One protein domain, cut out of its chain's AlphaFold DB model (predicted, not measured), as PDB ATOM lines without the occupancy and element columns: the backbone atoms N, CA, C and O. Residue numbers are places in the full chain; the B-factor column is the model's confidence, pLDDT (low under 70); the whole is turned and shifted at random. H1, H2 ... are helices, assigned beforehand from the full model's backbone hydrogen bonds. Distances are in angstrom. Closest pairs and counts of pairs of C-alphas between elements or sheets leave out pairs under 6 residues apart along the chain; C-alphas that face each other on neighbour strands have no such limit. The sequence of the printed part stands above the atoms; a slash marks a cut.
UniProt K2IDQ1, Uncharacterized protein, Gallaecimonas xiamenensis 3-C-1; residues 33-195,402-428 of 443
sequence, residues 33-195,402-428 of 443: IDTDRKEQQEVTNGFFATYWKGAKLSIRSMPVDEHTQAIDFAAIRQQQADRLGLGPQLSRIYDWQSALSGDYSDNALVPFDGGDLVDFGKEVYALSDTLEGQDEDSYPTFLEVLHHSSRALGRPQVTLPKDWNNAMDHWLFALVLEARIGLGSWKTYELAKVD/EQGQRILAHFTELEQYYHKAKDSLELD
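Overview. This is residues 33 to 195 and 402 to 428 of the 443 residues of an uncharacterized protein of Gallaecimonas xiamenensis 3-C-1 (UniProt K2IDQ1). Picture a compact cluster of crossed helices round H2, which lies in the middle: H6 crosses it, and H7 and H9 pack on it. H10, the longest helix, runs along one side from H5 to H6, H8 and H9 form a helical hairpin, and residues 33 to 39 of H1 stick out. The printed part has 190 residues, with ten named helices, H1 to H10 in that order, and no named strand: all helix. The radius of gyration of the C-alphas is 16.5 A and the C-alphas span 49 by 42 by 30 A.

Along the chain. Find C-alpha 33 at (-11.090, 18.035, -16.089); from there H1 runs to residue 44, 16.1 A. Next come H2, residues 47 to 60, 19.9 A, and H3, residues 73 to 84, 15.9 A. The short H4, residues 88 to 93, and H5, residues 97 to 101, come before H6, residues 114 to 131, 26.1 A. Read on to H7, residues 142 to 152, H8, residues 166 to 180, 21.3 A, and H9, residues 184 to 193. After the cut, H10 runs 34.8 A from residue 402 to 425, with C-alpha 425 at (-1.811, 15.464, -47.464).

Arrangement. Start at H2: Thr 50 comes closest to Ser 128 of H6, C-alphas 5.9 A apart, and the two touch, only just about perpendicular at 72 degrees. H2 and H3, a helical hairpin, only just touch, with 3 pairs of C-alphas within 8 A, closest Ser 58 and Gln 80 at 6.2 A. Residues 56 to 60 of H2 touch H7, closest C-alphas Arg 60 and Phe 142, 5.7 A. Residues 48 to 52 touch H9, closest C-alphas Ala 49 and Trp 186, 5.8 A. H8 and H9 touch at a shallow tilt of 16 degrees, opposite ways, closest C-alphas Ala 174 and Lys 187, 4.6 A. H1 touches H9 with residues 43 to 44 alone, closest C-alphas Thr 44 and Tyr 189, 5.0 A. H4 touches H6, closest C-alphas Gln 89 and Phe 120, 5.6 A. H10 touches H5, C-alphas of Arg 406 and Ala 99 closest at 5.1 A, and H6, Ala 421 and Leu 117 at 5.6 A. Every O i to N i+4 pair is within hydrogen-bond range in each helix but H6, with 12 of 14.

Size, cuts and confidence. The farthest C-alphas, His 67 and Asp 428, are 52.2 A apart. Residues 196 to 401 are not printed, and C-alphas 195 and 402 are 30.1 A apart. The links H2 to H3, H5 to H6 and H7 to H8 are long. Look for pLDDT under 70 at residues 104 to 115, 179 to 185 and 424 to 428.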
ATOM      1  N   ILE A  33     -10.185  17.200 -15.295       90.50
ATOM      2  CA  ILE A  33     -11.090  18.035 -16.089       90.50
ATOM      3  C   ILE A  33     -10.339  19.021 -16.997       90.50
ATOM      4  O   ILE A  33     -10.805  19.315 -18.095       90.50
ATOM      5  N   ASP A  34      -9.169  19.511 -16.580       92.31
ATOM      6  CA  ASP A  34      -8.379  20.451 -17.379       92.31
ATOM      7  C   ASP A  34      -7.699  19.746 -18.558       92.31
ATOM      8  O   ASP A  34      -7.647  20.301 -19.656       92.31
ATOM      9  N   THR A  35      -7.242  18.504 -18.359       91.06
ATOM     10  CA  THR A  35      -6.707  17.660 -19.438       91.06
ATOM     11  C   THR A  35      -7.792  17.370 -20.473       91.06
ATOM     12  O   THR A  35      -7.591  17.646 -21.653       91.06
ATOM     13  N   ASP A  36      -8.972  16.927 -20.030       93.31
ATOM     14  CA  ASP A  36     -10.118  16.658 -20.905       93.31
ATOM     15  C   ASP A  36     -10.530  17.900 -21.715       93.31
ATOM     16  O   ASP A  36     -10.745  17.833 -22.926       93.31
ATOM     17  N   ARG A  37     -10.614  19.069 -21.061       94.31
ATOM     18  CA  ARG A  37     -10.942  20.342 -21.726       94.31
ATOM     19  C   ARG A  37      -9.888  20.740 -22.746       94.31
ATOM     20  O   ARG A  37     -10.245  21.240 -23.811       94.31
ATOM     21  N   LYS A  38      -8.606  20.531 -22.443       93.62
ATOM     22  CA  LYS A  38      -7.516  20.821 -23.375       93.62
ATOM     23  C   LYS A  38      -7.597  19.924 -24.610       93.62
ATOM     24  O   LYS A  38      -7.534  20.433 -25.724       93.62
ATOM     25  N   GLU A  39      -7.794  18.622 -24.433       91.25
ATOM     26  CA  GLU A  39      -7.945  17.683 -25.552       91.25
ATOM     27  C   GLU A  39      -9.182  18.005 -26.404       91.25
ATOM     28  O   GLU A  39      -9.105  18.042 -27.633       91.25
ATOM     29  N   GLN A  40     -10.313  18.333 -25.770       92.69
ATOM     30  CA  GLN A  40     -11.498  18.807 -26.488       92.69
ATOM     31  C   GLN A  40     -11.210  20.103 -27.261       92.69
ATOM     32  O   GLN A  40     -11.643  20.246 -28.407       92.69
ATOM     33  N   GLN A  41     -10.465  21.047 -26.684       91.00
ATOM     34  CA  GLN A  41     -10.052  22.275 -27.372       91.00
ATOM     35  C   GLN A  41      -9.147  21.986 -28.572       91.00
ATOM     36  O   GLN A  41      -9.326  22.599 -29.619       91.00
ATOM     37  N   GLU A  42      -8.221  21.035 -28.474       87.94
ATOM     38  CA  GLU A  42      -7.373  20.624 -29.600       87.94
ATOM     39  C   GLU A  42      -8.211  20.041 -30.752       87.94
ATOM     40  O   GLU A  42      -7.999  20.394 -31.914       87.94
ATOM     41  N   VAL A  43      -9.225  19.224 -30.445       87.19
ATOM     42  CA  VAL A  43     -10.160  18.694 -31.456       87.19
ATOM     43  C   VAL A  43     -11.005  19.809 -32.079       87.19
ATOM     44  O   VAL A  43     -11.169  19.858 -33.300       87.19
ATOM     45  N   THR A  44     -11.539  20.712 -31.256       89.44
ATOM     46  CA  THR A  44     -12.486  21.756 -31.686       89.44
ATOM     47  C   THR A  44     -11.830  22.995 -32.295       89.44
ATOM     48  O   THR A  44     -12.513  23.755 -32.975       89.44
ATOM     49  N   ASN A  45     -10.517  23.164 -32.134       85.69
ATOM     50  CA  ASN A  45      -9.719  24.188 -32.816       85.69
ATOM     51  C   ASN A  45      -8.869  23.607 -33.959       85.69
ATOM     52  O   ASN A  45      -8.127  24.333 -34.617       85.69
ATOM     53  N   GLY A  46      -8.954  22.297 -34.204       83.00
ATOM     54  CA  GLY A  46      -8.199  21.644 -35.263       83.00
ATOM     55  C   GLY A  46      -8.623  22.081 -36.670       83.00
ATOM     56  O   GLY A  46      -9.669  22.701 -36.889       83.00
ATOM     57  N   PHE A  47      -7.828  21.670 -37.659       81.75
ATOM     58  CA  PHE A  47      -8.079  21.923 -39.085       81.75
ATOM     59  C   PHE A  47      -9.511  21.544 -39.514       81.75
ATOM     60  O   PHE A  47     -10.166  22.277 -40.253       81.75
ATOM     61  N   PHE A  48     -10.034  20.421 -39.007       81.75
ATOM     62  CA  PHE A  48     -11.370  19.922 -39.365       81.75
ATOM     63  C   PHE A  48     -12.488  20.809 -38.839       81.75
ATOM     64  O   PHE A  48     -13.434  21.088 -39.572       81.75
ATOM     65  N   ALA A  49     -12.368  21.263 -37.594       85.56
ATOM     66  CA  ALA A  49     -13.329  22.172 -37.003       85.56
ATOM     67  C   ALA A  49     -13.271  23.550 -37.674       85.56
ATOM     68  O   ALA A  49     -14.313  24.132 -37.942       85.56
ATOM     69  N   THR A  50     -12.076  24.022 -38.045       88.81
ATOM     70  CA  THR A  50     -11.888  25.273 -38.802       88.81
ATOM     71  C   THR A  50     -12.614  25.233 -40.148       88.81
ATOM     72  O   THR A  50     -13.406  26.123 -40.454       88.81
ATOM     73  N   TYR A  51     -12.392  24.181 -40.939       90.19
ATOM     74  CA  TYR A  51     -13.052  24.015 -42.235       90.19
ATOM     75  C   TYR A  51     -14.582  23.928 -42.103       90.19
ATOM     76  O   TYR A  51     -15.316  24.535 -42.880       90.19
ATOM     77  N   TRP A  52     -15.082  23.216 -41.094       90.69
ATOM     78  CA  TRP A  52     -16.519  23.126 -40.851       90.69
ATOM     79  C   TRP A  52     -17.126  24.453 -40.367       90.69
ATOM     80  O   TRP A  52     -18.153  24.897 -40.883       90.69
ATOM     81  N   LYS A  53     -16.451  25.145 -39.442       92.00
ATOM     82  CA  LYS A  53     -16.826  26.481 -38.966       92.00
ATOM     83  C   LYS A  53     -16.904  27.484 -40.120       92.00
ATOM     84  O   LYS A  53     -17.861  28.249 -40.194       92.00
ATOM     85  N   GLY A  54     -15.945  27.446 -41.048       93.19
ATOM     86  CA  GLY A  54     -15.962  28.258 -42.268       93.19
ATOM     87  C   GLY A  54     -17.194  28.009 -43.130       93.19
ATOM     88  O   GLY A  54     -17.877  28.959 -43.517       93.19
ATOM     89  N   ALA A  55     -17.532  26.737 -43.360       92.00
ATOM     90  CA  ALA A  55     -18.736  26.363 -44.095       92.00
ATOM     91  C   ALA A  55     -20.000  26.907 -43.406       92.00
ATOM     92  O   ALA A  55     -20.816  27.570 -44.048       92.00
ATOM     93  N   LYS A  56     -20.139  26.727 -42.087       92.38
ATOM     94  CA  LYS A  56     -21.277  27.269 -41.328       92.38
ATOM     95  C   LYS A  56     -21.361  28.787 -41.389       92.38
ATOM     96  O   LYS A  56     -22.439  29.326 -41.627       92.38
ATOM     97  N   LEU A  57     -20.244  29.480 -41.198       92.88
ATOM     98  CA  LEU A  57     -20.204  30.936 -41.287       92.88
ATOM     99  C   LEU A  57     -20.558  31.425 -42.685       92.88
ATOM    100  O   LEU A  57     -21.281  32.409 -42.803       92.88
ATOM    101  N   SER A  58     -20.117  30.739 -43.740       92.94
ATOM    102  CA  SER A  58     -20.465  31.129 -45.106       92.94
ATOM    103  C   SER A  58     -21.986  31.133 -45.308       92.94
ATOM    104  O   SER A  58     -22.529  32.176 -45.663       92.94
ATOM    105  N   ILE A  59     -22.710  30.066 -44.949       91.88
ATOM    106  CA  ILE A  59     -24.176  30.051 -45.080       91.88
ATOM    107  C   ILE A  59     -24.882  30.976 -44.083       91.88
ATOM    108  O   ILE A  59     -25.773  31.725 -44.474       91.88
ATOM    109  N   ARG A  60     -24.480  30.984 -42.805       92.88
ATOM    110  CA  ARG A  60     -25.143  31.798 -41.770       92.88
ATOM    111  C   ARG A  60     -24.946  33.300 -41.982       92.88
ATOM    112  O   ARG A  60     -25.785  34.094 -41.577       92.88
ATOM    113  N   SER A  61     -23.859  33.695 -42.646       91.88
ATOM    114  CA  SER A  61     -23.564  35.097 -42.959       91.88
ATOM    115  C   SER A  61     -24.242  35.627 -44.220       91.88
ATOM    116  O   SER A  61     -24.041  36.800 -44.553       91.88
ATOM    117  N   MET A  62     -25.041  34.808 -44.914       91.50
ATOM    118  CA  MET A  62     -25.804  35.270 -46.068       91.50
ATOM    119  C   MET A  62     -26.741  36.425 -45.662       91.50
ATOM    120  O   MET A  62     -27.439  36.316 -44.654       91.50
ATOM    121  N   PRO A  63     -26.805  37.520 -46.440       89.94
ATOM    122  CA  PRO A  63     -27.655  38.675 -46.155       89.94
ATOM    123  C   PRO A  63     -29.119  38.395 -46.544       89.94
ATOM    124  O   PRO A  63     -29.683  39.066 -47.405       89.94
ATOM    125  N   VAL A  64     -29.715  37.360 -45.948       90.31
ATOM    126  CA  VAL A  64     -31.113  36.954 -46.143       90.31
ATOM    127  C   VAL A  64     -31.879  37.088 -44.834       90.31
ATOM    128  O   VAL A  64     -31.497  36.531 -43.810       90.31
ATOM    129  N   ASP A  65     -32.986  37.816 -44.890       90.50
ATOM    130  CA  ASP A  65     -33.837  38.137 -43.747       90.50
ATOM    131  C   ASP A  65     -35.330  38.129 -44.125       90.50
ATOM    132  O   ASP A  65     -35.735  37.791 -45.246       90.50
ATOM    133  N   GLU A  66     -36.181  38.551 -43.189       87.94
ATOM    134  CA  GLU A  66     -37.621  38.687 -43.394       87.94
ATOM    135  C   GLU A  66     -38.034  39.801 -44.372       87.94
ATOM    136  O   GLU A  66     -39.206  39.891 -44.740       87.94
ATOM    137  N   HIS A  67     -37.115  40.587 -44.919       91.00
ATOM    138  CA  HIS A  67     -37.399  41.598 -45.943       91.00
ATOM    139  C   HIS A  67     -36.833  41.237 -47.318       91.00
ATOM    140  O   HIS A  67     -37.225  41.829 -48.324       91.00
ATOM    141  N   THR A  68     -35.986  40.213 -47.390       92.25
ATOM    142  CA  THR A  68     -35.350  39.777 -48.632       92.25
ATOM    143  C   THR A  68     -36.367  39.182 -49.612       92.25
ATOM    144  O   THR A  68     -37.102  38.249 -49.271       92.25
ATOM    145  N   GLN A  69     -36.406  39.737 -50.830       89.94
ATOM    146  CA  GLN A  69     -37.340  39.353 -51.903       89.94
ATOM    147  C   GLN A  69     -36.691  38.561 -53.044       89.94
ATOM    148  O   GLN A  69     -37.389  37.841 -53.747       89.94
ATOM    149  N   ALA A  70     -35.379  38.698 -53.237       90.50
ATOM    150  CA  ALA A  70     -34.605  37.988 -54.249       90.50
ATOM    151  C   ALA A  70     -33.180  37.766 -53.728       90.50
ATOM    152  O   ALA A  70     -32.702  38.544 -52.902       90.50
ATOM    153  N   ILE A  71     -32.516  36.714 -54.208       91.44
ATOM    154  CA  ILE A  71     -31.153  36.354 -53.802       91.44
ATOM    155  C   ILE A  71     -30.210  36.551 -54.988       91.44
ATOM    156  O   ILE A  71     -30.398  35.934 -56.035       91.44
ATOM    157  N   ASP A  72     -29.181  37.378 -54.806       91.88
ATOM    158  CA  ASP A  72     -28.063  37.504 -55.744       91.88
ATOM    159  C   ASP A  72     -26.891  36.637 -55.264       91.88
ATOM    160  O   ASP A  72     -26.052  37.060 -54.467       91.88
ATOM    161  N   PHE A  73     -26.843  35.390 -55.735       90.38
ATOM    162  CA  PHE A  73     -25.800  34.438 -55.345       90.38
ATOM    163  C   PHE A  73     -24.393  34.867 -55.777       90.38
ATOM    164  O   PHE A  73     -23.422  34.506 -55.114       90.38
ATOM    165  N   ALA A  74     -24.254  35.639 -56.860       88.75
ATOM    166  CA  ALA A  74     -22.950  36.108 -57.313       88.75
ATOM    167  C   ALA A  74     -22.401  37.184 -56.366       88.75
ATOM    168  O   ALA A  74     -21.251  37.089 -55.930       88.75
ATOM    169  N   ALA A  75     -23.237  38.155 -55.985       90.75
ATOM    170  CA  ALA A  75     -22.867  39.179 -55.012       90.75
ATOM    171  C   ALA A  75     -22.568  38.579 -53.627       90.75
ATOM    172  O   ALA A  75     -21.577  38.948 -52.998       90.75
ATOM    173  N   ILE A  76     -23.381  37.616 -53.179       90.81
ATOM    174  CA  ILE A  76     -23.178  36.919 -51.900       90.81
ATOM    175  C   ILE A  76     -21.846  36.174 -51.884       90.81
ATOM    176  O   ILE A  76     -21.095  36.295 -50.919       90.81
ATOM    177  N   ARG A  77     -21.516  35.452 -52.960       89.31
ATOM    178  CA  ARG A  77     -20.246  34.726 -53.079       89.31
ATOM    179  C   ARG A  77     -19.047  35.667 -52.982       89.31
ATOM    180  O   ARG A  77     -18.107  35.371 -52.255       89.31
ATOM    181  N   GLN A  78     -19.098  36.809 -53.673       89.69
ATOM    182  CA  GLN A  78     -18.037  37.816 -53.591       89.69
ATOM    183  C   GLN A  78     -17.904  38.364 -52.165       89.69
ATOM    184  O   GLN A  78     -16.807  38.409 -51.619       89.69
ATOM    185  N   GLN A  79     -19.025  38.706 -51.526       89.94
ATOM    186  CA  GLN A  79     -19.033  39.197 -50.150       89.94
ATOM    187  C   GLN A  79     -18.477  38.162 -49.159       89.94
ATOM    188  O   GLN A  79     -17.744  38.526 -48.241       89.94
ATOM    189  N   GLN A  80     -18.823  36.884 -49.320       90.00
ATOM    190  CA  GLN A  80     -18.311  35.794 -48.488       90.00
ATOM    191  C   GLN A  80     -16.808  35.600 -48.688       90.00
ATOM    192  O   GLN A  80     -16.092  35.449 -47.697       90.00
ATOM    193  N   ALA A  81     -16.329  35.649 -49.934       90.25
ATOM    194  CA  ALA A  81     -14.906  35.564 -50.239       90.25
ATOM    195  C   ALA A  81     -14.120  36.699 -49.571       90.25
ATOM    196  O   ALA A  81     -13.135  36.432 -48.886       90.25
ATOM    197  N   ASP A  82     -14.612  37.935 -49.669       90.00
ATOM    198  CA  ASP A  82     -13.971  39.100 -49.053       90.00
ATOM    199  C   ASP A  82     -14.006  39.032 -47.517       90.00
ATOM    200  O   ASP A  82     -13.024  39.349 -46.847       90.00
ATOM    201  N   ARG A  83     -15.134  38.603 -46.939       87.44
ATOM    202  CA  ARG A  83     -15.340  38.557 -45.483       87.44
ATOM    203  C   ARG A  83     -14.548  37.451 -44.797       87.44
ATOM    204  O   ARG A  83     -14.040  37.657 -43.698       87.44
ATOM    205  N   LEU A  84     -14.545  36.259 -45.387       88.88
ATOM    206  CA  LEU A  84     -13.936  35.063 -44.804       88.88
ATOM    207  C   LEU A  84     -12.540  34.790 -45.379       88.88
ATOM    208  O   LEU A  84     -11.930  33.788 -45.019       88.88
ATOM    209  N   GLY A  85     -12.038  35.662 -46.262       90.00
ATOM    210  CA  GLY A  85     -10.743  35.488 -46.916       90.00
ATOM    211  C   GLY A  85     -10.685  34.222 -47.772       90.00
ATOM    212  O   GLY A  85      -9.643  33.572 -47.831       90.00
ATOM    213  N   LEU A  86     -11.804  33.827 -48.389       90.94
ATOM    214  CA  LEU A  86     -11.875  32.571 -49.136       90.94
ATOM    215  C   LEU A  86     -11.083  32.702 -50.433       90.94
ATOM    216  O   LEU A  86     -11.366  33.565 -51.267       90.94
ATOM    217  N   GLY A  87     -10.131  31.798 -50.640       89.75
ATOM    218  CA  GLY A  87      -9.506  31.640 -51.944       89.75
ATOM    219  C   GLY A  87     -10.441  30.947 -52.946       89.75
ATOM    220  O   GLY A  87     -11.611  30.673 -52.645       89.75
ATOM    221  N   PRO A  88      -9.960  30.688 -54.173       88.25
ATOM    222  CA  PRO A  88     -10.762  30.072 -55.224       88.25
ATOM    223  C   PRO A  88     -11.369  28.717 -54.839       88.25
ATOM    224  O   PRO A  88     -12.513  28.441 -55.209       88.25
ATOM    225  N   GLN A  89     -10.639  27.879 -54.093       87.56
ATOM    226  CA  GLN A  89     -11.098  26.528 -53.767       87.56
ATOM    227  C   GLN A  89     -12.230  26.565 -52.738       87.56
ATOM    228  O   GLN A  89     -13.287  25.971 -52.962       87.56
ATOM    229  N   LEU A  90     -12.058  27.310 -51.644       89.81
ATOM    230  CA  LEU A  90     -13.078  27.483 -50.613       89.81
ATOM    231  C   LEU A  90     -14.276  28.289 -51.114       89.81
ATOM    232  O   LEU A  90     -15.404  27.924 -50.806       89.81
ATOM    233  N   SER A  91     -14.072  29.313 -51.950       89.81
ATOM    234  CA  SER A  91     -15.176  30.063 -52.578       89.81
ATOM    235  C   SER A  91     -16.052  29.182 -53.470       89.81
ATOM    236  O   SER A  91     -17.247  29.434 -53.624       89.81
ATOM    237  N   ARG A  92     -15.459  28.153 -54.088       85.44
ATOM    238  CA  ARG A  92     -16.185  27.153 -54.876       85.44
ATOM    239  C   ARG A  92     -16.896  26.141 -53.983       85.44
ATOM    240  O   ARG A  92     -18.040  25.803 -54.257       85.44
ATOM    241  N   ILE A  93     -16.220  25.643 -52.950       86.62
ATOM    242  CA  ILE A  93     -16.757  24.625 -52.037       86.62
ATOM    243  C   ILE A  93     -17.907  25.182 -51.193       86.62
ATOM    244  O   ILE A  93     -18.908  24.501 -51.019       86.62
ATOM    245  N   TYR A  94     -17.790  26.414 -50.701       90.75
ATOM    246  CA  TYR A  94     -18.807  27.087 -49.887       90.75
ATOM    247  C   TYR A  94     -19.882  27.796 -50.730       90.75
ATOM    248  O   TYR A  94     -20.565  28.699 -50.248       90.75
ATOM    249  N   ASP A  95     -20.043  27.406 -51.996       87.81
ATOM    250  CA  ASP A  95     -21.122  27.895 -52.850       87.81
ATOM    251  C   ASP A  95     -22.441  27.175 -52.538       87.81
ATOM    252  O   ASP A  95     -22.717  26.080 -53.027       87.81
ATOM    253  N   TRP A  96     -23.300  27.836 -51.764       88.50
ATOM    254  CA  TRP A  96     -24.605  27.304 -51.365       88.50
ATOM    255  C   TRP A  96     -25.698  27.446 -52.432       88.50
ATOM    256  O   TRP A  96     -26.838  27.045 -52.181       88.50
ATOM    257  N   GLN A  97     -25.403  28.015 -53.610       88.88
ATOM    258  CA  GLN A  97     -26.409  28.249 -54.650       88.88
ATOM    259  C   GLN A  97     -27.121  26.957 -55.051       88.88
ATOM    260  O   GLN A  97     -28.347  26.893 -54.989       88.88
ATOM    261  N   SER A  98     -26.370  25.908 -55.388       82.94
ATOM    262  CA  SER A  98     -26.954  24.627 -55.803       82.94
ATOM    263  C   SER A  98     -27.812  24.006 -54.697       82.94
ATOM    264  O   SER A  98     -28.917  23.526 -54.961       82.94
ATOM    265  N   ALA A  99     -27.359  24.086 -53.442       85.38
ATOM    266  CA  ALA A  99     -28.083  23.567 -52.288       85.38
ATOM    267  C   ALA A  99     -29.415  24.310 -52.053       85.38
ATOM    268  O   ALA A  99     -30.449  23.682 -51.795       85.38
ATOM    269  N   LEU A 100     -29.416  25.641 -52.185       87.50
ATOM    270  CA  LEU A 100     -30.563  26.496 -51.872       87.50
ATOM    271  C   LEU A 100     -31.522  26.672 -53.057       87.50
ATOM    272  O   LEU A 100     -32.734  26.469 -52.906       87.50
ATOM    273  N   SER A 101     -31.004  27.012 -54.239       83.62
ATOM    274  CA  SER A 101     -31.781  27.292 -55.451       83.62
ATOM    275  C   SER A 101     -31.974  26.082 -56.353       83.62
ATOM    276  O   SER A 101     -32.789  26.156 -57.258       83.62
ATOM    277  N   GLY A 102     -31.314  24.944 -56.124       74.50
ATOM    278  CA  GLY A 102     -31.438  23.756 -56.985       74.50
ATOM    279  C   GLY A 102     -30.940  23.943 -58.424       74.50
ATOM    280  O   GLY A 102     -30.925  22.970 -59.174       74.50
ATOM    281  N   ASP A 103     -30.520  25.154 -58.790       74.38
ATOM    282  CA  ASP A 103     -29.847  25.449 -60.044       74.38
ATOM    283  C   ASP A 103     -28.357  25.224 -59.826       74.38
ATOM    284  O   ASP A 103     -27.772  25.717 -58.858       74.38
ATOM    285  N   TYR A 104     -27.732  24.466 -60.716       59.28
ATOM    286  CA  TYR A 104     -26.290  24.289 -60.669       59.28
ATOM    287  C   TYR A 104     -25.614  25.608 -61.034       59.28
ATOM    288  O   TYR A 104     -25.987  26.248 -62.017       59.28
ATOM    289  N   SER A 105     -24.614  26.015 -60.251       59.72
ATOM    290  CA  SER A 105     -23.702  27.056 -60.707       59.72
ATOM    291  C   SER A 105     -22.851  26.500 -61.853       59.72
ATOM    292  O   SER A 105     -22.505  25.317 -61.861       59.72
ATOM    293  N   ASP A 106     -22.468  27.352 -62.808       53.28
ATOM    294  CA  ASP A 106     -21.565  26.974 -63.913       53.28
ATOM    295  C   ASP A 106     -20.186  26.473 -63.419       53.28
ATOM    296  O   ASP A 106     -19.404  25.914 -64.184       53.28
ATOM    297  N   ASN A 107     -19.899  26.625 -62.119       52.50
ATOM    298  CA  ASN A 107     -18.693  26.160 -61.432       52.50
ATOM    299  C   ASN A 107     -18.805  24.726 -60.873       52.50
ATOM    300  O   ASN A 107     -17.904  24.278 -60.154       52.50
ATOM    301  N   ALA A 108     -19.897  24.008 -61.154       49.62
ATOM    302  CA  ALA A 108     -20.144  22.677 -60.613       49.62
ATOM    303  C   ALA A 108     -19.071  21.652 -61.046       49.62
ATOM    304  O   ALA A 108     -18.941  21.306 -62.218       49.62
ATOM    305  N   LEU A 109     -18.364  21.115 -60.043       52.62
ATOM    306  CA  LEU A 109     -17.613  19.851 -60.068       52.62
ATOM    307  C   LEU A 109     -16.469  19.751 -61.096       52.62
ATOM    308  O   LEU A 109     -16.351  18.754 -61.809       52.62
ATOM    309  N   VAL A 110     -15.550  20.722 -61.110       55.84
ATOM    310  CA  VAL A 110     -14.208  20.459 -61.664       55.84
ATOM    311  C   VAL A 110     -13.443  19.578 -60.663       55.84
ATOM    312  O   VAL A 110     -13.325  19.969 -59.497       55.84
ATOM    313  N   PRO A 111     -12.949  18.389 -61.062       59.41
ATOM    314  CA  PRO A 111     -12.144  17.547 -60.187       59.41
ATOM    315  C   PRO A 111     -10.917  18.313 -59.691       59.41
ATOM    316  O   PRO A 111     -10.234  18.939 -60.493       59.41
ATOM    317  N   PHE A 112     -10.636  18.234 -58.389       65.88
ATOM    318  CA  PHE A 112      -9.373  18.709 -57.827       65.88
ATOM    319  C   PHE A 112      -8.207  17.976 -58.493       65.88
ATOM    320  O   PHE A 112      -8.152  16.741 -58.436       65.88
ATOM    321  N   ASP A 113      -7.274  18.711 -59.090       68.06
ATOM    322  CA  ASP A 113      -5.958  18.160 -59.394       68.06
ATOM    323  C   ASP A 113      -5.044  18.175 -58.147       68.06
ATOM    324  O   ASP A 113      -5.445  18.544 -57.040       68.06
ATOM    325  N   GLY A 114      -3.804  17.697 -58.288       62.91
ATOM    326  CA  GLY A 114      -2.858  17.658 -57.170       62.91
ATOM    327  C   GLY A 114      -2.445  19.042 -56.646       62.91
ATOM    328  O   GLY A 114      -2.149  19.162 -55.458       62.91
ATOM    329  N   GLY A 115      -2.430  20.069 -57.502       69.69
ATOM    330  CA  GLY A 115      -2.128  21.452 -57.127       69.69
ATOM    331  C   GLY A 115      -3.291  22.099 -56.379       69.69
ATOM    332  O   GLY A 115      -3.080  22.705 -55.328       69.69
ATOM    333  N   ASP A 116      -4.519  21.849 -56.838       76.06
ATOM    334  CA  ASP A 116      -5.743  22.345 -56.207       76.06
ATOM    335  C   ASP A 116      -5.875  21.893 -54.741       76.06
ATOM    336  O   ASP A 116      -6.394  22.630 -53.903       76.06
ATOM    337  N   LEU A 117      -5.403  20.686 -54.397       74.25
ATOM    338  CA  LEU A 117      -5.472  20.158 -53.026       74.25
ATOM    339  C   LEU A 117      -4.480  20.836 -52.075       74.25
ATOM    340  O   LEU A 117      -4.783  21.031 -50.895       74.25
ATOM    341  N   VAL A 118      -3.300  21.205 -52.579       75.88
ATOM    342  CA  VAL A 118      -2.310  21.965 -51.805       75.88
ATOM    343  C   VAL A 118      -2.825  23.377 -51.554       75.88
ATOM    344  O   VAL A 118      -2.722  23.874 -50.432       75.88
ATOM    345  N   ASP A 119      -3.405  24.009 -52.571       83.56
ATOM    346  CA  ASP A 119      -3.966  25.350 -52.440       83.56
ATOM    347  C   ASP A 119      -5.205  25.358 -51.539       83.56
ATOM    348  O   ASP A 119      -5.287  26.205 -50.656       83.56
ATOM    349  N   PHE A 120      -6.072  24.345 -51.618       85.25
ATOM    350  CA  PHE A 120      -7.144  24.139 -50.640       85.25
ATOM    351  C   PHE A 120      -6.616  24.056 -49.201       85.25
ATOM    352  O   PHE A 120      -7.135  24.728 -48.312       85.25
ATOM    353  N   GLY A 121      -5.561  23.270 -48.961       81.88
ATOM    354  CA  GLY A 121      -4.946  23.172 -47.637       81.88
ATOM    355  C   GLY A 121      -4.470  24.532 -47.118       81.88
ATOM    356  O   GLY A 121      -4.775  24.895 -45.983       81.88
ATOM    357  N   LYS A 122      -3.776  25.312 -47.960       84.69
ATOM    358  CA  LYS A 122      -3.336  26.677 -47.621       84.69
ATOM    359  C   LYS A 122      -4.512  27.605 -47.337       84.69
ATOM    360  O   LYS A 122      -4.436  28.384 -46.394       84.69
ATOM    361  N   GLU A 123      -5.575  27.526 -48.130       90.00
ATOM    362  CA  GLU A 123      -6.775  28.335 -47.932       90.00
ATOM    363  C   GLU A 123      -7.452  28.023 -46.591       90.00
ATOM    364  O   GLU A 123      -7.840  28.951 -45.890       90.00
ATOM    365  N   VAL A 124      -7.533  26.752 -46.171       87.75
ATOM    366  CA  VAL A 124      -8.082  26.394 -44.847       87.75
ATOM    367  C   VAL A 124      -7.190  26.888 -43.703       87.75
ATOM    368  O   VAL A 124      -7.706  27.331 -42.679       87.75
ATOM    369  N   TYR A 125      -5.863  26.858 -43.864       84.88
ATOM    370  CA  TYR A 125      -4.957  27.477 -42.889       84.88
ATOM    371  C   TYR A 125      -5.121  29.003 -42.840       84.88
ATOM    372  O   TYR A 125      -5.194  29.568 -41.761       84.88
ATOM    373  N   ALA A 126      -5.243  29.689 -43.977       88.50
ATOM    374  CA  ALA A 126      -5.497  31.134 -43.986       88.50
ATOM    375  C   ALA A 126      -6.871  31.488 -43.381       88.50
ATOM    376  O   ALA A 126      -7.046  32.525 -42.734       88.50
ATOM    377  N   LEU A 127      -7.849  30.600 -43.561       90.38
ATOM    378  CA  LEU A 127      -9.167  30.727 -42.965       90.38
ATOM    379  C   LEU A 127      -9.099  30.675 -41.430       90.38
ATOM    380  O   LEU A 127      -9.837  31.428 -40.802       90.38
ATOM    381  N   SER A 128      -8.223  29.870 -40.805       86.81
ATOM    382  CA  SER A 128      -8.146  29.812 -39.330       86.81
ATOM    383  C   SER A 128      -7.879  31.177 -38.707       86.81
ATOM    384  O   SER A 128      -8.554  31.542 -37.746       86.81
ATOM    385  N   ASP A 129      -6.976  31.951 -39.308       86.38
ATOM    386  CA  ASP A 129      -6.623  33.295 -38.841       86.38
ATOM    387  C   ASP A 129      -7.807  34.260 -38.991       86.38
ATOM    388  O   ASP A 129      -8.066  35.098 -38.131       86.38
ATOM    389  N   THR A 130      -8.585  34.110 -40.066       87.00
ATOM    390  CA  THR A 130      -9.768  34.948 -40.320       87.00
ATOM    391  C   THR A 130     -10.939  34.595 -39.401       87.00
ATOM    392  O   THR A 130     -11.767  35.450 -39.075       87.00
ATOM    393  N   LEU A 131     -11.035  33.330 -38.985       87.62
ATOM    394  CA  LEU A 131     -12.079  32.831 -38.092       87.62
ATOM    395  C   LEU A 131     -11.799  33.105 -36.612       87.62
ATOM    396  O   LEU A 131     -12.701  32.902 -35.784       87.62
ATOM    397  N   GLU A 132     -10.589  33.546 -36.270       82.25
ATOM    398  CA  GLU A 132     -10.235  33.951 -34.916       82.25
ATOM    399  C   GLU A 132     -11.099  35.150 -34.489       82.25
ATOM    400  O   GLU A 132     -11.207  36.161 -35.179       82.25
ATOM    401  N   GLY A 133     -11.806  35.014 -33.365       78.50
ATOM    402  CA  GLY A 133     -12.723  36.045 -32.865       78.50
ATOM    403  C   GLY A 133     -14.060  36.170 -33.608       78.50
ATOM    404  O   GLY A 133     -14.919  36.926 -33.154       78.50
ATOM    405  N   GLN A 134     -14.292  35.421 -34.693       86.75
ATOM    406  CA  GLN A 134     -15.622  35.323 -35.297       86.75
ATOM    407  C   GLN A 134     -16.462  34.275 -34.571       86.75
ATOM    408  O   GLN A 134     -16.075  33.107 -34.484       86.75
ATOM    409  N   ASP A 135     -17.628  34.684 -34.085       87.31
ATOM    410  CA  ASP A 135     -18.612  33.790 -33.485       87.31
ATOM    411  C   ASP A 135     -19.761  33.542 -34.471       87.31
ATOM    412  O   ASP A 135     -20.445  34.479 -34.891       87.31
ATOM    413  N   GLU A 136     -19.971  32.283 -34.864       88.00
ATOM    414  CA  GLU A 136     -21.075  31.908 -35.758       88.00
ATOM    415  C   GLU A 136     -22.451  32.176 -35.153       88.00
ATOM    416  O   GLU A 136     -23.404  32.396 -35.894       88.00
ATOM    417  N   ASP A 137     -22.539  32.250 -33.828       92.19
ATOM    418  CA  ASP A 137     -23.777  32.527 -33.111       92.19
ATOM    419  C   ASP A 137     -24.170  34.006 -33.112       92.19
ATOM    420  O   ASP A 137     -25.289  34.346 -32.724       92.19
ATOM    421  N   SER A 138     -23.296  34.877 -33.632       91.44
ATOM    422  CA  SER A 138     -23.616  36.279 -33.935       91.44
ATOM    423  C   SER A 138     -24.461  36.453 -35.206       91.44
ATOM    424  O   SER A 138     -24.865  37.570 -35.530       91.44
ATOM    425  N   TYR A 139     -24.711  35.372 -35.945       92.50
ATOM    426  CA  TYR A 139     -25.499  35.354 -37.177       92.50
ATOM    427  C   TYR A 139     -26.840  34.648 -36.964       92.50
ATOM    428  O   TYR A 139     -26.956  33.852 -36.025       92.50
ATOM    429  N   PRO A 140     -27.834  34.851 -37.853       93.88
ATOM    430  CA  PRO A 140     -29.049  34.045 -37.843       93.88
ATOM    431  C   PRO A 140     -28.735  32.547 -37.812       93.88
ATOM    432  O   PRO A 140     -27.705  32.087 -38.322       93.88
ATOM    433  N   THR A 141     -29.625  31.778 -37.202       93.12
ATOM    434  CA  THR A 141     -29.551  30.319 -37.230       93.12
ATOM    435  C   THR A 141     -29.633  29.821 -38.673       93.12
ATOM    436  O   THR A 141     -30.235  30.434 -39.558       93.12
ATOM    437  N   PHE A 142     -29.035  28.670 -38.926       91.56
ATOM    438  CA  PHE A 142     -29.112  27.957 -40.183       91.56
ATOM    439  C   PHE A 142     -30.562  27.759 -40.639       91.56
ATOM    440  O   PHE A 142     -30.873  28.049 -41.793       91.56
ATOM    441  N   LEU A 143     -31.475  27.333 -39.754       88.56
ATOM    442  CA  LEU A 143     -32.885  27.184 -40.139       88.56
ATOM    443  C   LEU A 143     -33.574  28.514 -40.466       88.56
ATOM    444  O   LEU A 143     -34.442  28.522 -41.339       88.56
ATOM    445  N   GLU A 144     -33.201  29.628 -39.831       91.44
ATOM    446  CA  GLU A 144     -33.694  30.958 -40.220       91.44
ATOM    447  C   GLU A 144     -33.211  31.329 -41.624       91.44
ATOM    448  O   GLU A 144     -34.021  31.715 -42.469       91.44
ATOM    449  N   VAL A 145     -31.923  31.118 -41.925       92.19
ATOM    450  CA  VAL A 145     -31.374  31.331 -43.274       92.19
ATOM    451  C   VAL A 145     -32.108  30.478 -44.304       92.19
ATOM    452  O   VAL A 145     -32.495  30.994 -45.356       92.19
ATOM    453  N   LEU A 146     -32.360  29.197 -44.011       89.38
ATOM    454  CA  LEU A 146     -33.140  28.332 -44.898       89.38
ATOM    455  C   LEU A 146     -34.563  28.851 -45.087       89.38
ATOM    456  O   LEU A 146     -35.021  28.956 -46.222       89.38
ATOM    457  N   HIS A 147     -35.250  29.203 -44.000       88.56
ATOM    458  CA  HIS A 147     -36.616  29.715 -44.039       88.56
ATOM    459  C   HIS A 147     -36.727  30.969 -44.923       88.56
ATOM    460  O   HIS A 147     -37.555  31.018 -45.842       88.56
ATOM    461  N   HIS A 148     -35.862  31.960 -44.693       91.44
ATOM    462  CA  HIS A 148     -35.841  33.206 -45.459       91.44
ATOM    463  C   HIS A 148     -35.433  32.981 -46.915       91.44
ATOM    464  O   HIS A 148     -36.067  33.534 -47.821       91.44
ATOM    465  N   SER A 149     -34.451  32.111 -47.159       90.75
ATOM    466  CA  SER A 149     -34.011  31.769 -48.513       90.75
ATOM    467  C   SER A 149     -35.116  31.081 -49.310       90.75
ATOM    468  O   SER A 149     -35.387  31.471 -50.444       90.75
ATOM    469  N   SER A 150     -35.817  30.106 -48.723       88.62
ATOM    470  CA  SER A 150     -36.929  29.420 -49.390       88.62
ATOM    471  C   SER A 150     -38.023  30.397 -49.790       88.62
ATOM    472  O   SER A 150     -38.538  30.321 -50.902       88.62
ATOM    473  N   ARG A 151     -38.337  31.364 -48.926       89.31
ATOM    474  CA  ARG A 151     -39.305  32.413 -49.247       89.31
ATOM    475  C   ARG A 151     -38.834  33.302 -50.400       89.31
ATOM    476  O   ARG A 151     -39.606  33.508 -51.330       89.31
ATOM    477  N   ALA A 152     -37.603  33.812 -50.347       90.88
ATOM    478  CA  ALA A 152     -37.053  34.684 -51.389       90.88
ATOM    479  C   ALA A 152     -36.934  33.974 -52.753       90.88
ATOM    480  O   ALA A 152     -37.053  34.603 -53.797       90.88
ATOM    481  N   LEU A 153     -36.754  32.650 -52.749       90.00
ATOM    482  CA  LEU A 153     -36.693  31.813 -53.951       90.00
ATOM    483  C   LEU A 153     -38.068  31.300 -54.420       90.00
ATOM    484  O   LEU A 153     -38.131  30.527 -55.374       90.00
ATOM    485  N   GLY A 154     -39.168  31.665 -53.749       87.31
ATOM    486  CA  GLY A 154     -40.514  31.191 -54.094       87.31
ATOM    487  C   GLY A 154     -40.728  29.684 -53.885       87.31
ATOM    488  O   GLY A 154     -41.515  29.065 -54.599       87.31
ATOM    489  N   ARG A 155     -40.015  29.077 -52.930       83.69
ATOM    490  CA  ARG A 155     -40.033  27.638 -52.620       83.69
ATOM    491  C   ARG A 155     -40.919  27.313 -51.416       83.69
ATOM    492  O   ARG A 155     -41.211  28.207 -50.615       83.69
ATOM    493  N   PRO A 156     -41.325  26.037 -51.240       82.25
ATOM    494  CA  PRO A 156     -41.960  25.591 -50.006       82.25
ATOM    495  C   PRO A 156     -41.119  26.001 -48.795       82.25
ATOM    496  O   PRO A 156     -39.926  25.706 -48.725       82.25
ATOM    497  N   GLN A 157     -41.735  26.730 -47.870       76.00
ATOM    498  CA  GLN A 157     -41.032  27.258 -46.709       76.00
ATOM    499  C   GLN A 157     -40.734  26.143 -45.710       76.00
ATOM    500  O   GLN A 157     -41.599  25.328 -45.387       76.00
ATOM    501  N   VAL A 158     -39.513  26.155 -45.180       75.50
ATOM    502  CA  VAL A 158     -39.149  25.372 -44.001       75.50
ATOM    503  C   VAL A 158     -39.847  25.992 -42.793       75.50
ATOM    504  O   VAL A 158     -39.664  27.177 -42.515       75.50
ATOM    505  N   THR A 159     -40.667  25.221 -42.083       76.56
ATOM    506  CA  THR A 159     -41.315  25.702 -40.857       76.56
ATOM    507  C   THR A 159     -40.274  25.841 -39.754       76.56
ATOM    508  O   THR A 159     -39.718  24.838 -39.305       76.56
ATOM    509  N   LEU A 160     -40.037  27.072 -39.296       77.19
ATOM    510  CA  LEU A 160     -39.154  27.329 -38.165       77.19
ATOM    511  C   LEU A 160     -39.837  26.877 -36.860       77.19
ATOM    512  O   LEU A 160     -40.968  27.296 -36.584       77.19
ATOM    513  N   PRO A 161     -39.194  26.029 -36.040       79.69
ATOM    514  CA  PRO A 161     -39.737  25.668 -34.736       79.69
ATOM    515  C   PRO A 161     -39.848  26.903 -33.836       79.69
ATOM    516  O   PRO A 161     -38.942  27.727 -33.796       79.69
ATOM    517  N   LYS A 162     -40.941  27.017 -33.071       79.81
ATOM    518  CA  LYS A 162     -41.242  28.210 -32.253       79.81
ATOM    519  C   LYS A 162     -40.105  28.638 -31.311       79.81
ATOM    520  O   LYS A 162     -39.935  29.825 -31.074       79.81
ATOM    521  N   ASP A 163     -39.369  27.672 -30.771       84.38
ATOM    522  CA  ASP A 163     -38.305  27.906 -29.790       84.38
ATOM    523  C   ASP A 163     -36.927  27.531 -30.363       84.38
ATOM    524  O   ASP A 163     -36.083  26.976 -29.658       84.38
ATOM    525  N   TRP A 164     -36.737  27.735 -31.670       88.69
ATOM    526  CA  TRP A 164     -35.458  27.495 -32.330       88.69
ATOM    527  C   TRP A 164     -34.419  28.540 -31.917       88.69
ATOM    528  O   TRP A 164     -34.733  29.723 -31.809       88.69
ATOM    529  N   ASN A 165     -33.188  28.100 -31.665       92.31
ATOM    530  CA  ASN A 165     -32.069  28.954 -31.278       92.31
ATOM    531  C   ASN A 165     -30.731  28.312 -31.692       92.31
ATOM    532  O   ASN A 165     -30.709  27.184 -32.186       92.31
ATOM    533  N   ASN A 166     -29.616  29.002 -31.437       94.81
ATOM    534  CA  ASN A 166     -28.268  28.522 -31.765       94.81
ATOM    535  C   ASN A 166     -27.942  27.146 -31.163       94.81
ATOM    536  O   ASN A 166     -27.422  26.276 -31.856       94.81
ATOM    537  N   ALA A 167     -28.303  26.899 -29.899       94.56
ATOM    538  CA  ALA A 167     -28.041  25.610 -29.259       94.56
ATOM    539  C   ALA A 167     -28.796  24.454 -29.940       94.56
ATOM    540  O   ALA A 167     -28.254  23.356 -30.075       94.56
ATOM    541  N   MET A 168     -30.030  24.696 -30.394       91.19
ATOM    542  CA  MET A 168     -30.807  23.731 -31.179       91.19
ATOM    543  C   MET A 168     -30.195  23.487 -32.561       91.19
ATOM    544  O   MET A 168     -30.170  22.348 -33.016       91.19
ATOM    545  N   ASP A 169     -29.672  24.533 -33.192       91.00
ATOM    546  CA  ASP A 169     -28.957  24.481 -34.468       91.00
ATOM    547  C   ASP A 169     -27.704  23.602 -34.374       91.00
ATOM    548  O   ASP A 169     -27.532  22.654 -35.141       91.00
ATOM    549  N   HIS A 170     -26.872  23.861 -33.366       94.56
ATOM    550  CA  HIS A 170     -25.683  23.069 -33.082       94.56
ATOM    551  C   HIS A 170     -26.023  21.605 -32.808       94.56
ATOM    552  O   HIS A 170     -25.428  20.683 -33.368       94.56
ATOM    553  N   TRP A 171     -27.042  21.372 -31.980       91.38
ATOM    554  CA  TRP A 171     -27.469  20.015 -31.680       91.38
ATOM    555  C   TRP A 171     -28.023  19.302 -32.922       91.38
ATOM    556  O   TRP A 171     -27.707  18.133 -33.133       91.38
ATOM    557  N   LEU A 172     -28.765  19.994 -33.795       86.12
ATOM    558  CA  LEU A 172     -29.222  19.456 -35.079       86.12
ATOM    559  C   LEU A 172     -28.053  19.016 -35.961       86.12
ATOM    560  O   LEU A 172     -28.082  17.900 -36.482       86.12
ATOM    561  N   PHE A 173     -27.026  19.852 -36.120       87.38
ATOM    562  CA  PHE A 173     -25.850  19.475 -36.902       87.38
ATOM    563  C   PHE A 173     -25.157  18.248 -36.315       87.38
ATOM    564  O   PHE A 173     -24.871  17.307 -37.054       87.38
ATOM    565  N   ALA A 174     -24.966  18.196 -34.995       87.56
ATOM    566  CA  ALA A 174     -24.399  17.022 -34.337       87.56
ATOM    567  C   ALA A 174     -25.209  15.743 -34.624       87.56
ATOM    568  O   ALA A 174     -24.635  14.696 -34.915       87.56
ATOM    569  N   LEU A 175     -26.542  15.824 -34.589       81.06
ATOM    570  CA  LEU A 175     -27.431  14.698 -34.892       81.06
ATOM    571  C   LEU A 175     -27.310  14.231 -36.349       81.06
ATOM    572  O   LEU A 175     -27.208  13.032 -36.605       81.06
ATOM    573  N   VAL A 176     -27.285  15.167 -37.302       77.75
ATOM    574  CA  VAL A 176     -27.103  14.860 -38.731       77.75
ATOM    575  C   VAL A 176     -25.750  14.185 -38.976       77.75
ATOM    576  O   VAL A 176     -25.680  13.197 -39.710       77.75
ATOM    577  N   LEU A 177     -24.689  14.684 -38.339       78.44
ATOM    578  CA  LEU A 177     -23.333  14.152 -38.474       78.44
ATOM    579  C   LEU A 177     -23.202  12.741 -37.883       78.44
ATOM    580  O   LEU A 177     -22.600  11.871 -38.514       78.44
ATOM    581  N   GLU A 178     -23.809  12.494 -36.718       76.50
ATOM    582  CA  GLU A 178     -23.848  11.168 -36.088       76.50
ATOM    583  C   GLU A 178     -24.602  10.149 -36.957       76.50
ATOM    584  O   GLU A 178     -24.141   9.021 -37.117       76.50
ATOM    585  N   ALA A 179     -25.730  10.541 -37.562       66.81
ATOM    586  CA  ALA A 179     -26.579   9.628 -38.327       66.81
ATOM    587  C   ALA A 179     -26.008   9.236 -39.701       66.81
ATOM    588  O   ALA A 179     -26.321   8.159 -40.211       66.81
ATOM    589  N   ARG A 180     -25.227  10.114 -40.343       61.31
ATOM    590  CA  ARG A 180     -24.949   9.997 -41.788       61.31
ATOM    591  C   ARG A 180     -23.479   9.970 -42.173       61.31
ATOM    592  O   ARG A 180     -23.158   9.401 -43.210       61.31
ATOM    593  N   ILE A 181     -22.625  10.615 -41.390       53.66
ATOM    594  CA  ILE A 181     -21.352  11.130 -41.912       53.66
ATOM    595  C   ILE A 181     -20.162  10.475 -41.188       53.66
ATOM    596  O   ILE A 181     -19.093  10.315 -41.747       53.66
ATOM    597  N   GLY A 182     -20.312   9.976 -39.957       51.78
ATOM    598  CA  GLY A 182     -19.217   9.251 -39.284       51.78
ATOM    599  C   GLY A 182     -17.987  10.118 -38.946       51.78
ATOM    600  O   GLY A 182     -17.004   9.608 -38.404       51.78
ATOM    601  N   LEU A 183     -18.047  11.432 -39.194       53.03
ATOM    602  CA  LEU A 183     -17.027  12.407 -38.820       53.03
ATOM    603  C   LEU A 183     -17.138  12.767 -37.336       53.03
ATOM    604  O   LEU A 183     -17.930  13.623 -36.933       53.03
ATOM    605  N   GLY A 184     -16.295  12.134 -36.517       62.03
ATOM    606  CA  GLY A 184     -16.236  12.395 -35.076       62.03
ATOM    607  C   GLY A 184     -15.956  13.863 -34.731       62.03
ATOM    608  O   GLY A 184     -16.666  14.430 -33.911       62.03
ATOM    609  N   SER A 185     -14.989  14.508 -35.396       68.31
ATOM    610  CA  SER A 185     -14.505  15.850 -35.025       68.31
ATOM    611  C   SER A 185     -15.506  16.985 -35.276       68.31
ATOM    612  O   SER A 185     -15.629  17.867 -34.430       68.31
ATOM    613  N   TRP A 186     -16.251  16.975 -36.391       83.31
ATOM    614  CA  TRP A 186     -17.284  17.995 -36.654       83.31
ATOM    615  C   TRP A 186     -18.429  17.880 -35.661       83.31
ATOM    616  O   TRP A 186     -18.898  18.875 -35.120       83.31
ATOM    617  N   LYS A 187     -18.848  16.652 -35.362       87.38
ATOM    618  CA  LYS A 187     -19.887  16.418 -34.368       87.38
ATOM    619  C   LYS A 187     -19.432  16.864 -32.976       87.38
ATOM    620  O   LYS A 187     -20.196  17.527 -32.284       87.38
ATOM    621  N   THR A 188     -18.198  16.552 -32.582       89.56
ATOM    622  CA  THR A 188     -17.632  17.024 -31.312       89.56
ATOM    623  C   THR A 188     -17.569  18.551 -31.252       89.56
ATOM    624  O   THR A 188     -17.923  19.127 -30.226       89.56
ATOM    625  N   TYR A 189     -17.196  19.219 -32.351       92.44
ATOM    626  CA  TYR A 189     -17.277  20.680 -32.458       92.44
ATOM    627  C   TYR A 189     -18.693  21.191 -32.192       92.44
ATOM    628  O   TYR A 189     -18.889  22.033 -31.317       92.44
ATOM    629  N   GLU A 190     -19.686  20.644 -32.890       93.75
ATOM    630  CA  GLU A 190     -21.080  21.048 -32.725       93.75
ATOM    631  C   GLU A 190     -21.578  20.826 -31.294       93.75
ATOM    632  O   GLU A 190     -22.127  21.739 -30.682       93.75
ATOM    633  N   LEU A 191     -21.313  19.658 -30.703       93.38
ATOM    634  CA  LEU A 191     -21.704  19.347 -29.325       93.38
ATOM    635  C   LEU A 191     -21.019  20.242 -28.289       93.38
ATOM    636  O   LEU A 191     -21.647  20.608 -27.290       93.38
ATOM    637  N   ALA A 192     -19.764  20.636 -28.514       94.19
ATOM    638  CA  ALA A 192     -19.061  21.566 -27.635       94.19
ATOM    639  C   ALA A 192     -19.738  22.946 -27.598       94.19
ATOM    640  O   ALA A 192     -19.759  23.582 -26.546       94.19
ATOM    641  N   LYS A 193     -20.351  23.376 -28.708       95.25
ATOM    642  CA  LYS A 193     -21.076  24.652 -28.818       95.25
ATOM    643  C   LYS A 193     -22.512  24.614 -28.296       95.25
ATOM    644  O   LYS A 193     -23.098  25.660 -28.041       95.25
ATOM    645  N   VAL A 194     -23.085  23.429 -28.078       95.50
ATOM    646  CA  VAL A 194     -24.431  23.313 -27.501       95.50
ATOM    647  C   VAL A 194     -24.451  23.815 -26.053       95.50
ATOM    648  O   VAL A 194     -23.972  23.129 -25.145       95.50
ATOM    649  N   ASP A 195     -25.085  24.966 -25.823       95.50
ATOM    650  CA  ASP A 195     -25.491  25.421 -24.491       95.50
ATOM    651  C   ASP A 195     -26.902  24.917 -24.166       95.50
ATOM    652  O   ASP A 195     -27.917  25.504 -24.558       95.50
ATOM    653  N   GLU A 402     -37.152  18.237 -50.635       79.56
ATOM    654  CA  GLU A 402     -36.192  18.249 -51.748       79.56
ATOM    655  C   GLU A 402     -35.011  19.202 -51.479       79.56
ATOM    656  O   GLU A 402     -33.859  18.904 -51.787       79.56
ATOM    657  N   GLN A 403     -35.289  20.350 -50.854       77.81
ATOM    658  CA  GLN A 403     -34.263  21.301 -50.432       77.81
ATOM    659  C   GLN A 403     -33.379  20.730 -49.319       77.81
ATOM    660  O   GLN A 403     -32.160  20.834 -49.406       77.81
ATOM    661  N   GLY A 404     -33.971  20.094 -48.304       78.44
ATOM    662  CA  GLY A 404     -33.215  19.440 -47.244       78.44
ATOM    663  C   GLY A 404     -32.328  18.309 -47.770       78.44
ATOM    664  O   GLY A 404     -31.168  18.215 -47.384       78.44
ATOM    665  N   GLN A 405     -32.808  17.519 -48.735       79.94
ATOM    666  CA  GLN A 405     -32.006  16.478 -49.383       79.94
ATOM    667  C   GLN A 405     -30.800  17.052 -50.134       79.94
ATOM    668  O   GLN A 405     -29.712  16.484 -50.046       79.94
ATOM    669  N   ARG A 406     -30.953  18.190 -50.826       84.12
ATOM    670  CA  ARG A 406     -29.827  18.888 -51.472       84.12
ATOM    671  C   ARG A 406     -28.811  19.423 -50.469       84.12
ATOM    672  O   ARG A 406     -27.616  19.291 -50.692       84.12
ATOM    673  N   ILE A 407     -29.276  19.992 -49.362       82.94
ATOM    674  CA  ILE A 407     -28.412  20.454 -48.269       82.94
ATOM    675  C   ILE A 407     -27.610  19.287 -47.693       82.94
ATOM    676  O   ILE A 407     -26.399  19.390 -47.526       82.94
ATOM    677  N   LEU A 408     -28.275  18.161 -47.428       79.94
ATOM    678  CA  LEU A 408     -27.621  16.960 -46.920       79.94
ATOM    679  C   LEU A 408     -26.603  16.410 -47.927       79.94
ATOM    680  O   LEU A 408     -25.512  16.021 -47.522       79.94
ATOM    681  N   ALA A 409     -26.924  16.424 -49.225       81.25
ATOM    682  CA  ALA A 409     -25.979  16.057 -50.276       81.25
ATOM    683  C   ALA A 409     -24.762  16.990 -50.289       81.25
ATOM    684  O   ALA A 409     -23.632  16.515 -50.361       81.25
ATOM    685  N   HIS A 410     -24.973  18.296 -50.128       84.81
ATOM    686  CA  HIS A 410     -23.882  19.257 -50.055       84.81
ATOM    687  C   HIS A 410     -23.006  19.056 -48.807       84.81
ATOM    688  O   HIS A 410     -21.786  19.132 -48.902       84.81
ATOM    689  N   PHE A 411     -23.568  18.687 -47.649       83.62
ATOM    690  CA  PHE A 411     -22.752  18.290 -46.490       83.62
ATOM    691  C   PHE A 411     -21.897  17.049 -46.773       83.62
ATOM    692  O   PHE A 411     -20.731  17.011 -46.382       83.62
ATOM    693  N   THR A 412     -22.436  16.065 -47.497       79.12
ATOM    694  CA  THR A 412     -21.652  14.916 -47.968       79.12
ATOM    695  C   THR A 412     -20.552  15.341 -48.950       79.12
ATOM    696  O   THR A 412     -19.450  14.802 -48.906       79.12
ATOM    697  N   GLU A 413     -20.792  16.326 -49.817       81.19
ATOM    698  CA  GLU A 413     -19.753  16.881 -50.699       81.19
ATOM    699  C   GLU A 413     -18.641  17.577 -49.903       81.19
ATOM    700  O   GLU A 413     -17.462  17.319 -50.158       81.19
ATOM    701  N   LEU A 414     -18.995  18.403 -48.909       84.44
ATOM    702  CA  LEU A 414     -18.033  19.059 -48.014       84.44
ATOM    703  C   LEU A 414     -17.112  18.034 -47.345       84.44
ATOM    704  O   LEU A 414     -15.897  18.242 -47.293       84.44
ATOM    705  N   GLU A 415     -17.685  16.929 -46.868       79.19
ATOM    706  CA  GLU A 415     -16.956  15.797 -46.296       79.19
ATOM    707  C   GLU A 415     -16.029  15.133 -47.326       79.19
ATOM    708  O   GLU A 415     -14.863  14.859 -47.036       79.19
ATOM    709  N   GLN A 416     -16.512  14.873 -48.542       79.56
ATOM    710  CA  GLN A 416     -15.710  14.215 -49.574       79.56
ATOM    711  C   GLN A 416     -14.504  15.053 -49.999       79.56
ATOM    712  O   GLN A 416     -13.421  14.502 -50.201       79.56
ATOM    713  N   TYR A 417     -14.669  16.370 -50.148       78.94
ATOM    714  CA  TYR A 417     -13.549  17.270 -50.438       78.94
ATOM    715  C   TYR A 417     -12.516  17.240 -49.326       78.94
ATOM    716  O   TYR A 417     -11.316  17.137 -49.586       78.94
ATOM    717  N   TYR A 418     -12.998  17.240 -48.089       77.50
ATOM    718  CA  TYR A 418     -12.150  17.101 -46.930       77.50
ATOM    719  C   TYR A 418     -11.356  15.779 -46.940       77.50
ATOM    720  O   TYR A 418     -10.132  15.820 -46.826       77.50
ATOM    721  N   HIS A 419     -12.000  14.624 -47.130       77.50
ATOM    722  CA  HIS A 419     -11.301  13.334 -47.167       77.50
ATOM    723  C   HIS A 419     -10.261  13.268 -48.283       77.50
ATOM    724  O   HIS A 419      -9.130  12.860 -48.042       77.50
ATOM    725  N   LYS A 420     -10.594  13.764 -49.480       76.19
ATOM    726  CA  LYS A 420      -9.640  13.839 -50.597       76.19
ATOM    727  C   LYS A 420      -8.414  14.684 -50.253       76.19
ATOM    728  O   LYS A 420      -7.295  14.302 -50.605       76.19
ATOM    729  N   ALA A 421      -8.619  15.816 -49.578       71.56
ATOM    730  CA  ALA A 421      -7.537  16.675 -49.116       71.56
ATOM    731  C   ALA A 421      -6.708  15.995 -48.025       71.56
ATOM    732  O   ALA A 421      -5.488  15.949 -48.143       71.56
ATOM    733  N   LYS A 422      -7.353  15.405 -47.012       73.75
ATOM    734  CA  LYS A 422      -6.682  14.673 -45.936       73.75
ATOM    735  C   LYS A 422      -5.814  13.547 -46.493       73.75
ATOM    736  O   LYS A 422      -4.608  13.568 -46.278       73.75
ATOM    737  N   ASP A 423      -6.401  12.636 -47.263       70.81
ATOM    738  CA  ASP A 423      -5.703  11.483 -47.836       70.81
ATOM    739  C   ASP A 423      -4.526  11.942 -48.708       70.81
ATOM    740  O   ASP A 423      -3.454  11.344 -48.700       70.81
ATOM    741  N   SER A 424      -4.678  13.045 -49.442       63.94
ATOM    742  CA  SER A 424      -3.607  13.564 -50.299       63.94
ATOM    743  C   SER A 424      -2.495  14.296 -49.550       63.94
ATOM    744  O   SER A 424      -1.403  14.423 -50.105       63.94
ATOM    745  N   LEU A 425      -2.765  14.779 -48.337       61.06
ATOM    746  CA  LEU A 425      -1.811  15.464 -47.464       61.06
ATOM    747  C   LEU A 425      -1.171  14.520 -46.433       61.06
ATOM    748  O   LEU A 425      -0.249  14.927 -45.726       61.06
ATOM    749  N   GLU A 426      -1.618  13.265 -46.346       66.38
ATOM    750  CA  GLU A 426      -0.965  12.249 -45.523       66.38
ATOM    751  C   GLU A 426       0.455  11.958 -46.039       66.38
ATOM    752  O   GLU A 426       0.702  11.775 -47.235       66.38
ATOM    753  N   LEU A 427       1.407  11.932 -45.101       50.78
ATOM    754  CA  LEU A 427       2.852  11.836 -45.347       50.78
ATOM    755  C   LEU A 427       3.237  10.638 -46.227       50.78
ATOM    756  O   LEU A 427       4.127  10.751 -47.075       50.78
ATOM    757  N   ASP A 428       2.541   9.514 -46.069       53.53
ATOM    758  CA  ASP A 428       2.781   8.294 -46.840       53.53
ATOM    759  C   ASP A 428       2.395   8.475 -48.319       53.53
ATOM    760  O   ASP A 428       3.177   8.141 -49.214       53.53
TER     761      ASP A 428